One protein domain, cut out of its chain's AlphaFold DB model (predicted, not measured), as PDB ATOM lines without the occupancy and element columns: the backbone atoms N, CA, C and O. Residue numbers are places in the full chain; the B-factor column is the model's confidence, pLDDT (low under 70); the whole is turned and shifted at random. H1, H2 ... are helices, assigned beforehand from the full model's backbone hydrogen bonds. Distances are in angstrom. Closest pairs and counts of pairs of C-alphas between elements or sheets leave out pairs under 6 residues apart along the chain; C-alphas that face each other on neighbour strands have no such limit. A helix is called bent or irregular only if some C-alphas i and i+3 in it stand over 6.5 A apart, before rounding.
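AT A GLANCE: This is residues 124 to 202 of the 278 residues of the protein "BON domain-containing protein" of Candidatus Dormibacteraeota bacterium (UniProt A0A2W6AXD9). Four roughly aligned helical pieces stand side by side in an arch, in the order H2, H1, H3a, H4, and H3b, the second arm of the bent helix H3, lies across the open side between H2 and H4. H1 and H2 form one helical hairpin, and H3b folds back into H4 as another. The printed part has 79 residues with four named helices, H1, H2, H3 and H4 along the chain, and no named strand; the class is all helix. It is compact, with a radius of gyration of the C-alphas of 11.5 A, and rounded, spanning 28 by 28 by 22 A.

HOW THE PARTS SIT: Begin with H1, residues 124 to 134, and follow the short link to H2, residues 141 to 151. They touch as a hairpin at a shallow tilt of 29 degrees, opposite ways; their closest C-alphas, of Leu 128 and Ala 146, are 4.5 A apart. Next comes H3, residues 157 to 180, the hub, which touches the 3 other helices. By its hydrogen bonds it was assigned as one helix, but it is bent: C-alphas 166 and 169 are 8.5 A apart. Its arms, H3a of residues 157 to 166 and H3b of residues 169 to 180, stand at a steep tilt of 47 degrees. H3a is itself irregular, with C-alphas 163 and 166 7.7 A apart. H3a touches H1, closest at the C-alphas of Glu 125 and Leu 160, 5.3 A, at a shallow tilt of 26 degrees, the same way. H3b touches H2 with residues 174 to 178 alone, closest at the C-alphas of Leu 147 and Ala 178, 6.3 A, at a steep tilt of 64 degrees. Last is H4, residues 187 to 200. It touches H3a at a shallow tilt of 10 degrees, the same way, closest at the C-alphas of Trp 157 and Pro 189, 6.7 A. H3b and H4 touch as a hairpin, closest at the C-alphas of Pro 169 and Ala 197, 4.5 A; the tilt of 37 degrees is only just steep. H4 is apart from H1 and H2. Every O i to N i+4 pair is within hydrogen-bond range in H1, H2, H3b and H4, and 5 of 6 in H3a.

IN THESE COORDINATES: Find C-alpha 124 at (3.026, 41.200, 29.289), where H1 begins; it runs 15.2 A. H2 runs 15.3 A, H3a 15.3 A and H3b 16.3 A, from C-alpha 169 at (18.553, 30.671, 25.925). H4 runs 20.1 A to C-alpha 200 at (24.132, 31.776, 20.966).

THE WHOLE: The two C-alphas farthest apart, of Gly 152 and Pro 202, are 33.1 A apart. The printed part has no cut and no long link. Its mean pLDDT is 94.1; look at residue 202 for the one value under 70.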
ATOM      1  N   ALA A 124       2.788  42.421  28.519       96.75
ATOM      2  CA  ALA A 124       3.026  41.200  29.289       96.75
ATOM      3  C   ALA A 124       4.356  40.531  28.895       96.75
ATOM      4  O   ALA A 124       5.074  40.013  29.751       96.75
ATOM      5  N   GLU A 125       4.699  40.598  27.612       97.81
ATOM      6  CA  GLU A 125       5.887  40.045  26.972       97.81
ATOM      7  C   GLU A 125       7.163  40.722  27.481       97.81
ATOM      8  O   GLU A 125       8.112  40.035  27.868       97.81
ATOM      9  N   ASP A 126       7.171  42.056  27.558       97.81
ATOM     10  CA  ASP A 126       8.309  42.816  28.080       97.81
ATOM     11  C   ASP A 126       8.506  42.555  29.575       97.81
ATOM     12  O   ASP A 126       9.628  42.311  30.027       97.81
ATOM     13  N   ILE A 127       7.417  42.547  30.356       96.69
ATOM     14  CA  ILE A 127       7.478  42.248  31.794       96.69
ATOM     15  C   ILE A 127       8.022  40.834  32.013       96.69
ATOM     16  O   ILE A 127       8.889  40.641  32.871       96.69
ATOM     17  N   LEU A 128       7.533  39.855  31.248       97.12
ATOM     18  CA  LEU A 128       7.990  38.467  31.281       97.12
ATOM     19  C   LEU A 128       9.489  38.388  30.991       97.12
ATOM     20  O   LEU A 128      10.222  37.792  31.783       97.12
ATOM     21  N   LEU A 129       9.954  39.006  29.902       97.69
ATOM     22  CA  LEU A 129      11.358  38.976  29.499       97.69
ATOM     23  C   LEU A 129      12.259  39.618  30.560       97.69
ATOM     24  O   LEU A 129      13.221  38.992  31.017       97.69
ATOM     25  N   ILE A 130      11.909  40.821  31.023       97.00
ATOM     26  CA  ILE A 130      12.646  41.533  32.076       97.00
ATOM     27  C   ILE A 130      12.718  40.687  33.352       97.00
ATOM     28  O   ILE A 130      13.782  40.553  33.958       97.00
ATOM     29  N   LYS A 131      11.602  40.081  33.772       95.88
ATOM     30  CA  LYS A 131      11.552  39.222  34.963       95.88
ATOM     31  C   LYS A 131      12.399  37.958  34.792       95.88
ATOM     32  O   LYS A 131      13.110  37.576  35.723       95.88
ATOM     33  N   ALA A 132      12.386  37.343  33.610       97.00
ATOM     34  CA  ALA A 132      13.230  36.193  33.306       97.00
ATOM     35  C   ALA A 132      14.725  36.545  33.416       97.00
ATOM     36  O   ALA A 132      15.498  35.781  33.997       97.00
ATOM     37  N   LEU A 133      15.130  37.716  32.916       95.88
ATOM     38  CA  LEU A 133      16.519  38.191  32.940       95.88
ATOM     39  C   LEU A 133      16.973  38.666  34.325       95.88
ATOM     40  O   LEU A 133      18.123  38.442  34.712       95.88
ATOM     41  N   ALA A 134      16.067  39.274  35.091       92.88
ATOM     42  CA  ALA A 134      16.312  39.709  36.464       92.88
ATOM     43  C   ALA A 134      16.438  38.538  37.454       92.88
ATOM     44  O   ALA A 134      16.882  38.736  38.588       92.88
ATOM     45  N   ASN A 135      16.061  37.318  37.057       93.44
ATOM     46  CA  ASN A 135      16.173  36.142  37.908       93.44
ATOM     47  C   ASN A 135      17.629  35.877  38.329       93.44
ATOM     48  O   ASN A 135      18.537  35.761  37.502       93.44
ATOM     49  N   LYS A 136      17.833  35.721  39.638       87.06
ATOM     50  CA  LYS A 136      19.100  35.326  40.265       87.06
ATOM     51  C   LYS A 136      18.810  34.221  41.273       87.06
ATOM     52  O   LYS A 136      17.738  34.211  41.868       87.06
ATOM     53  N   GLU A 137      19.789  33.358  41.529       85.25
ATOM     54  CA  GLU A 137      19.670  32.248  42.491       85.25
ATOM     55  C   GLU A 137      19.126  32.702  43.858       85.25
ATOM     56  O   GLU A 137      18.187  32.122  44.391       85.25
ATOM     57  N   HIS A 138      19.637  33.819  44.379       86.69
ATOM     58  CA  HIS A 138      19.221  34.385  45.666       86.69
ATOM     59  C   HIS A 138      17.935  35.241  45.599       86.69
ATOM     60  O   HIS A 138      17.516  35.805  46.611       86.69
ATOM     61  N   ARG A 139      17.309  35.384  44.419       84.44
ATOM     62  CA  ARG A 139      16.045  36.116  44.189       84.44
ATOM     63  C   ARG A 139      15.147  35.381  43.177       84.44
ATOM     64  O   ARG A 139      14.816  35.945  42.131       84.44
ATOM     65  N   PRO A 140      14.673  34.163  43.497       88.12
ATOM     66  CA  PRO A 140      13.931  33.324  42.550       88.12
ATOM     67  C   PRO A 140      12.531  33.860  42.218       88.12
ATOM     68  O   PRO A 140      11.913  33.440  41.245       88.12
ATOM     69  N   ARG A 141      12.017  34.817  43.007       89.19
ATOM     70  CA  ARG A 141      10.686  35.426  42.820       89.19
ATOM     71  C   ARG A 141      10.433  35.929  41.397       89.19
ATOM     72  O   ARG A 141       9.326  35.778  40.903       89.19
ATOM     73  N   HIS A 142      11.445  36.487  40.728       92.69
ATOM     74  CA  HIS A 142      11.278  37.023  39.376       92.69
ATOM     75  C   HIS A 142      10.989  35.920  38.352       92.69
ATOM     76  O   HIS A 142      10.196  36.133  37.442       92.69
ATOM     77  N   TRP A 143      11.553  34.724  38.544       95.44
ATOM     78  CA  TRP A 143      11.248  33.566  37.707       95.44
ATOM     79  C   TRP A 143       9.776  33.158  37.811       95.44
ATOM     80  O   TRP A 143       9.117  32.941  36.799       95.44
ATOM     81  N   TYR A 144       9.243  33.114  39.034       93.50
ATOM     82  CA  TYR A 144       7.847  32.749  39.275       93.50
ATOM     83  C   TYR A 144       6.859  33.830  38.818       93.50
ATOM     84  O   TYR A 144       5.782  33.488  38.335       93.50
ATOM     85  N   ASP A 145       7.228  35.112  38.911       93.38
ATOM     86  CA  ASP A 145       6.455  36.207  38.312       93.38
ATOM     87  C   ASP A 145       6.370  36.029  36.784       93.38
ATOM     88  O   ASP A 145       5.282  36.104  36.219       93.38
ATOM     89  N   ALA A 146       7.492  35.736  36.114       95.75
ATOM     90  CA  ALA A 146       7.507  35.493  34.668       95.75
ATOM     91  C   ALA A 146       6.672  34.257  34.288       95.75
ATOM     92  O   ALA A 146       5.879  34.305  33.349       95.75
ATOM     93  N   LEU A 147       6.786  33.169  35.055       95.38
ATOM     94  CA  LEU A 147       5.991  31.959  34.851       95.38
ATOM     95  C   LEU A 147       4.489  32.225  34.989       95.38
ATOM     96  O   LEU A 147       3.708  31.739  34.177       95.38
ATOM     97  N   ALA A 148       4.081  33.018  35.984       94.31
ATOM     98  CA  ALA A 148       2.681  33.387  36.171       94.31
ATOM     99  C   ALA A 148       2.099  34.116  34.952       94.31
ATOM    100  O   ALA A 148       0.934  33.901  34.622       94.31
ATOM    101  N   ILE A 149       2.908  34.935  34.275       95.56
ATOM    102  CA  ILE A 149       2.514  35.620  33.040       95.56
ATOM    103  C   ILE A 149       2.346  34.613  31.896       95.56
ATOM    104  O   ILE A 149       1.318  34.631  31.222       95.56
ATOM    105  N   VAL A 150       3.293  33.677  31.725       96.12
ATOM    106  CA  VAL A 150       3.169  32.591  30.729       96.12
ATOM    107  C   VAL A 150       1.891  31.782  30.968       96.12
ATOM    108  O   VAL A 150       1.124  31.545  30.037       96.12
ATOM    109  N   SER A 151       1.610  31.415  32.224       92.94
ATOM    110  CA  SER A 151       0.391  30.686  32.602       92.94
ATOM    111  C   SER A 151      -0.903  31.458  32.326       92.94
ATOM    112  O   SER A 151      -1.957  30.838  32.209       92.94
ATOM    113  N   GLY A 152      -0.845  32.789  32.219       88.69
ATOM    114  CA  GLY A 152      -1.992  33.629  31.870       88.69
ATOM    115  C   GLY A 152      -2.459  33.470  30.417       88.69
ATOM    116  O   GLY A 152      -3.592  33.841  30.104       88.69
ATOM    117  N   GLY A 153      -1.611  32.916  29.538       78.75
ATOM    118  CA  GLY A 153      -1.952  32.482  28.175       78.75
ATOM    119  C   GLY A 153      -2.265  33.591  27.164       78.75
ATOM    120  O   GLY A 153      -2.634  33.294  26.032       78.75
ATOM    121  N   ARG A 154      -2.136  34.864  27.549       87.00
ATOM    122  CA  ARG A 154      -2.430  36.035  26.709       87.00
ATOM    123  C   ARG A 154      -1.134  36.727  26.306       87.00
ATOM    124  O   ARG A 154      -0.832  37.795  26.828       87.00
ATOM    125  N   LEU A 155      -0.377  36.064  25.432       95.75
ATOM    126  CA  LEU A 155       0.883  36.570  24.894       95.75
ATOM    127  C   LEU A 155       0.812  36.715  23.373       95.75
ATOM    128  O   LEU A 155       0.367  35.797  22.678       95.75
ATOM    129  N   ASP A 156       1.303  37.838  22.865       96.81
ATOM    130  CA  ASP A 156       1.735  37.990  21.485       96.81
ATOM    131  C   ASP A 156       3.091  37.295  21.318       96.81
ATOM    132  O   ASP A 156       4.161  37.806  21.658       96.81
ATOM    133  N   TRP A 157       3.036  36.073  20.799       96.94
ATOM    134  CA  TRP A 157       4.222  35.256  20.587       96.94
ATOM    135  C   TRP A 157       5.174  35.842  19.547       96.94
ATOM    136  O   TRP A 157       6.383  35.696  19.704       96.94
ATOM    137  N   ALA A 158       4.664  36.513  18.511       96.62
ATOM    138  CA  ALA A 158       5.512  37.124  17.492       96.62
ATOM    139  C   ALA A 158       6.297  38.296  18.093       96.62
ATOM    140  O   ALA A 158       7.505  38.424  17.864       96.62
ATOM    141  N   TYR A 159       5.628  39.098  18.923       97.75
ATOM    142  CA  TYR A 159       6.266  40.174  19.664       97.75
ATOM    143  C   TYR A 159       7.317  39.646  20.649       97.75
ATOM    144  O   TYR A 159       8.476  40.064  20.608       97.75
ATOM    145  N   LEU A 160       6.954  38.657  21.472       97.44
ATOM    146  CA  LEU A 160       7.864  38.059  22.449       97.44
ATOM    147  C   LEU A 160       9.111  37.446  21.793       97.44
ATOM    148  O   LEU A 160      10.215  37.608  22.312       97.44
ATOM    149  N   LEU A 161       8.958  36.772  20.647       96.69
ATOM    150  CA  LEU A 161      10.079  36.217  19.881       96.69
ATOM    151  C   LEU A 161      11.026  37.306  19.383       96.69
ATOM    152  O   LEU A 161      12.242  37.186  19.537       96.69
ATOM    153  N   LYS A 162      10.473  38.388  18.826       96.00
ATOM    154  CA  LYS A 162      11.258  39.535  18.363       96.00
ATOM    155  C   LYS A 162      12.032  40.175  19.518       96.00
ATOM    156  O   LYS A 162      13.226  40.426  19.370       96.00
ATOM    157  N   ARG A 163      11.381  40.409  20.663       94.69
ATOM    158  CA  ARG A 163      12.000  41.031  21.851       94.69
ATOM    159  C   ARG A 163      13.031  40.139  22.525       94.69
ATOM    160  O   ARG A 163      14.095  40.603  22.913       94.69
ATOM    161  N   GLY A 164      12.717  38.858  22.673       95.81
ATOM    162  CA  GLY A 164      13.534  37.898  23.404       95.81
ATOM    163  C   GLY A 164      14.684  37.297  22.601       95.81
ATOM    164  O   GLY A 164      15.391  36.453  23.148       95.81
ATOM    165  N   ARG A 165      14.874  37.689  21.334       95.06
ATOM    166  CA  ARG A 165      15.823  37.048  20.414       95.06
ATOM    167  C   ARG A 165      17.243  36.991  20.971       95.06
ATOM    168  O   ARG A 165      17.800  35.904  21.088       95.06
ATOM    169  N   ASP A 166      17.790  38.121  21.410       94.25
ATOM    170  CA  ASP A 166      19.156  38.216  21.962       94.25
ATOM    171  C   ASP A 166      19.296  37.558  23.347       94.25
ATOM    172  O   ASP A 166      20.370  37.492  23.946       94.25
ATOM    173  N   HIS A 167      18.185  37.046  23.873       96.19
ATOM    174  CA  HIS A 167      18.077  36.372  25.154       96.19
ATOM    175  C   HIS A 167      17.431  34.986  25.012       96.19
ATOM    176  O   HIS A 167      16.887  34.446  25.984       96.19
ATOM    177  N   ALA A 168      17.504  34.391  23.817       96.88
ATOM    178  CA  ALA A 168      16.807  33.155  23.486       96.88
ATOM    179  C   ALA A 168      17.076  32.001  24.469       96.88
ATOM    180  O   ALA A 168      16.098  31.389  24.901       96.88
ATOM    181  N   PRO A 169      18.316  31.724  24.935       96.12
ATOM    182  CA  PRO A 169      18.553  30.671  25.925       96.12
ATOM    183  C   PRO A 169      17.775  30.883  27.228       96.12
ATOM    184  O   PRO A 169      17.256  29.933  27.818       96.12
ATOM    185  N   ARG A 170      17.665  32.139  27.682       96.25
ATOM    186  CA  ARG A 170      16.946  32.490  28.910       96.25
ATOM    187  C   ARG A 170      15.445  32.296  28.737       96.25
ATOM    188  O   ARG A 170      14.816  31.687  29.602       96.25
ATOM    189  N   LEU A 171      14.889  32.811  27.643       97.44
ATOM    190  CA  LEU A 171      13.460  32.720  27.364       97.44
ATOM    191  C   LEU A 171      13.036  31.267  27.108       97.44
ATOM    192  O   LEU A 171      12.071  30.798  27.703       97.44
ATOM    193  N   LEU A 172      13.810  30.522  26.316       97.94
ATOM    194  CA  LEU A 172      13.593  29.096  26.079       97.94
ATOM    195  C   LEU A 172      13.597  28.298  27.387       97.94
ATOM    196  O   LEU A 172      12.711  27.475  27.600       97.94
ATOM    197  N   SER A 173      14.553  28.561  28.284       97.25
ATOM    198  CA  SER A 173      14.612  27.905  29.594       97.25
ATOM    199  C   SER A 173      13.343  28.142  30.418       97.25
ATOM    200  O   SER A 173      12.831  27.198  31.021       97.25
ATOM    201  N   LEU A 174      12.806  29.366  30.414       97.88
ATOM    202  CA  LEU A 174      11.553  29.686  31.100       97.88
ATOM    203  C   LEU A 174      10.364  28.938  30.488       97.88
ATOM    204  O   LEU A 174       9.561  28.371  31.224       97.88
ATOM    205  N   LEU A 175      10.249  28.922  29.159       97.69
ATOM    206  CA  LEU A 175       9.123  28.283  28.479       97.69
ATOM    207  C   LEU A 175       9.156  26.755  28.621       97.69
ATOM    208  O   LEU A 175       8.119  26.146  28.869       97.69
ATOM    209  N   LEU A 176      10.337  26.135  28.549       98.19
ATOM    210  CA  LEU A 176      10.499  24.706  28.835       98.19
ATOM    211  C   LEU A 176      10.147  24.380  30.291       98.19
ATOM    212  O   LEU A 176       9.482  23.377  30.550       98.19
ATOM    213  N   TYR A 177      10.534  25.243  31.234       97.75
ATOM    214  CA  TYR A 177      10.121  25.106  32.629       97.75
ATOM    215  C   TYR A 177       8.596  25.215  32.776       97.75
ATOM    216  O   TYR A 177       7.982  24.381  33.437       97.75
ATOM    217  N   ALA A 178       7.959  26.170  32.094       97.06
ATOM    218  CA  ALA A 178       6.506  26.315  32.101       97.06
ATOM    219  C   ALA A 178       5.793  25.050  31.595       97.06
ATOM    220  O   ALA A 178       4.841  24.589  32.222       97.06
ATOM    221  N   ILE A 179       6.298  24.437  30.521       97.38
ATOM    222  CA  ILE A 179       5.785  23.158  30.004       97.38
ATOM    223  C   ILE A 179       5.952  22.040  31.033       97.38
ATOM    224  O   ILE A 179       5.039  21.232  31.205       97.38
ATOM    225  N   SER A 180       7.083  21.999  31.745       97.62
ATOM    226  CA  SER A 180       7.309  21.003  32.802       97.62
ATOM    227  C   SER A 180       6.328  21.138  33.975       97.62
ATOM    228  O   SER A 180       5.979  20.138  34.594       97.62
ATOM    229  N   GLU A 181       5.804  22.346  34.200       96.19
ATOM    230  CA  GLU A 181       4.742  22.650  35.168       96.19
ATOM    231  C   GLU A 181       3.322  22.467  34.584       96.19
ATOM    232  O   GLU A 181       2.326  22.780  35.237       96.19
ATOM    233  N   GLY A 182       3.198  21.964  33.350       95.25
ATOM    234  CA  GLY A 182       1.919  21.699  32.685       95.25
ATOM    235  C   GLY A 182       1.284  22.907  31.988       95.25
ATOM    236  O   GLY A 182       0.119  22.840  31.595       95.25
ATOM    237  N   VAL A 183       2.019  24.009  31.813       95.38
ATOM    238  CA  VAL A 183       1.545  25.184  31.071       95.38
ATOM    239  C   VAL A 183       1.668  24.935  29.569       95.38
ATOM    240  O   VAL A 183       2.719  24.531  29.075       95.38
ATOM    241  N   TYR A 184       0.600  25.212  28.821       93.81
ATOM    242  CA  TYR A 184       0.642  25.140  27.364       93.81
ATOM    243  C   TYR A 184       1.447  26.307  26.775       93.81
ATOM    244  O   TYR A 184       1.166  27.471  27.057       93.81
ATOM    245  N   VAL A 185       2.405  25.982  25.909       95.88
ATOM    246  CA  VAL A 185       3.170  26.928  25.088       95.88
ATOM    247  C   VAL A 185       3.112  26.428  23.639       95.88
ATOM    248  O   VAL A 185       3.344  25.232  23.422       95.88
ATOM    249  N   PRO A 186       2.804  27.280  22.642       95.06
ATOM    250  CA  PRO A 186       2.775  26.858  21.248       95.06
ATOM    251  C   PRO A 186       4.138  26.316  20.783       95.06
ATOM    252  O   PRO A 186       5.184  26.815  21.210       95.06
ATOM    253  N   PRO A 187       4.165  25.293  19.913       95.50
ATOM    254  CA  PRO A 187       5.413  24.669  19.490       95.50
ATOM    255  C   PRO A 187       6.252  25.544  18.550       95.50
ATOM    256  O   PRO A 187       7.468  25.376  18.512       95.50
ATOM    257  N   GLU A 188       5.651  26.462  17.790       95.69
ATOM    258  CA  GLU A 188       6.363  27.303  16.821       95.69
ATOM    259  C   GLU A 188       7.380  28.239  17.506       95.69
ATOM    260  O   GLU A 188       8.569  28.110  17.198       95.69
ATOM    261  N   PRO A 189       7.007  29.056  18.518       94.94
ATOM    262  CA  PRO A 189       7.971  29.881  19.250       94.94
ATOM    263  C   PRO A 189       9.088  29.086  19.929       94.94
ATOM    264  O   PRO A 189      10.226  29.545  19.997       94.94
ATOM    265  N   LEU A 190       8.794  27.876  20.417       96.44
ATOM    266  CA  LEU A 190       9.801  27.018  21.049       96.44
ATOM    267  C   LEU A 190      10.880  26.578  20.061       96.44
ATOM    268  O   LEU A 190      12.056  26.562  20.421       96.44
ATOM    269  N   ARG A 191      10.499  26.218  18.829       97.06
ATOM    270  CA  ARG A 191      11.458  25.811  17.790       97.06
ATOM    271  C   ARG A 191      12.361  26.973  17.396       97.06
ATOM    272  O   ARG A 191      13.574  26.802  17.370       97.06
ATOM    273  N   GLU A 192      11.785  28.150  17.167       97.12
ATOM    274  CA  GLU A 192      12.554  29.343  16.799       97.12
ATOM    275  C   GLU A 192      13.531  29.758  17.906       97.12
ATOM    276  O   GLU A 192      14.713  29.992  17.639       97.12
ATOM    277  N   LEU A 193      13.074  29.775  19.163       97.06
ATOM    278  CA  LEU A 193      13.940  30.064  20.306       97.06
ATOM    279  C   LEU A 193      15.004  28.996  20.513       97.06
ATOM    280  O   LEU A 193      16.111  29.337  20.915       97.06
ATOM    281  N   PHE A 194      14.704  27.724  20.252       96.94
ATOM    282  CA  PHE A 194      15.700  26.659  20.311       96.94
ATOM    283  C   PHE A 194      16.814  26.885  19.291       96.94
ATOM    284  O   PHE A 194      17.987  26.872  19.657       96.94
ATOM    285  N   GLU A 195      16.471  27.150  18.032       95.69
ATOM    286  CA  GLU A 195      17.466  27.424  16.996       95.69
ATOM    287  C   GLU A 195      18.310  28.664  17.312       95.69
ATOM    288  O   GLU A 195      19.530  28.642  17.152       95.69
ATOM    289  N   GLU A 196      17.676  29.740  17.779       96.00
ATOM    290  CA  GLU A 196      18.365  30.965  18.184       96.00
ATOM    291  C   GLU A 196      19.259  30.736  19.411       96.00
ATOM    292  O   GLU A 196      20.428  31.122  19.410       96.00
ATOM    293  N   ALA A 197      18.764  30.024  20.424       94.69
ATOM    294  CA  ALA A 197      19.542  29.682  21.607       94.69
ATOM    295  C   ALA A 197      20.778  28.859  21.242       94.69
ATOM    296  O   ALA A 197      21.869  29.164  21.713       94.69
ATOM    297  N   MET A 198      20.638  27.867  20.358       91.75
ATOM    298  CA  MET A 198      21.759  27.047  19.893       91.75
ATOM    299  C   MET A 198      22.799  27.848  19.104       91.75
ATOM    300  O   MET A 198      23.982  27.526  19.179       91.75
ATOM    301  N   ARG A 199      22.392  28.906  18.388       89.69
ATOM    302  CA  ARG A 199      23.328  29.836  17.734       89.69
ATOM    303  C   ARG A 199      24.100  30.703  18.734       89.69
ATOM    304  O   ARG A 199      25.225  31.094  18.440       89.69
ATOM    305  N   GLN A 200      23.514  30.982  19.897       85.88
ATOM    306  CA  GLN A 200      24.132  31.776  20.966       85.88
ATOM    307  C   GLN A 200      24.978  30.952  21.934       85.88
ATOM    308  O   GLN A 200      25.788  31.525  22.664       85.88
ATOM    309  N   VAL A 201      24.812  29.624  21.961       79.69
ATOM    310  CA  VAL A 201      25.722  28.748  22.701       79.69
ATOM    311  C   VAL A 201      27.126  28.971  22.138       79.69
ATOM    312  O   VAL A 201      27.340  28.739  20.945       79.69
ATOM    313  N   PRO A 202      28.095  29.415  22.961       68.38
ATOM    314  CA  PRO A 202      29.463  29.556  22.502       68.38
ATOM    315  C   PRO A 202      29.917  28.220  21.924       68.38
ATOM    316  O   PRO A 202      29.813  27.187  22.589       68.38
TER     317      PRO A 202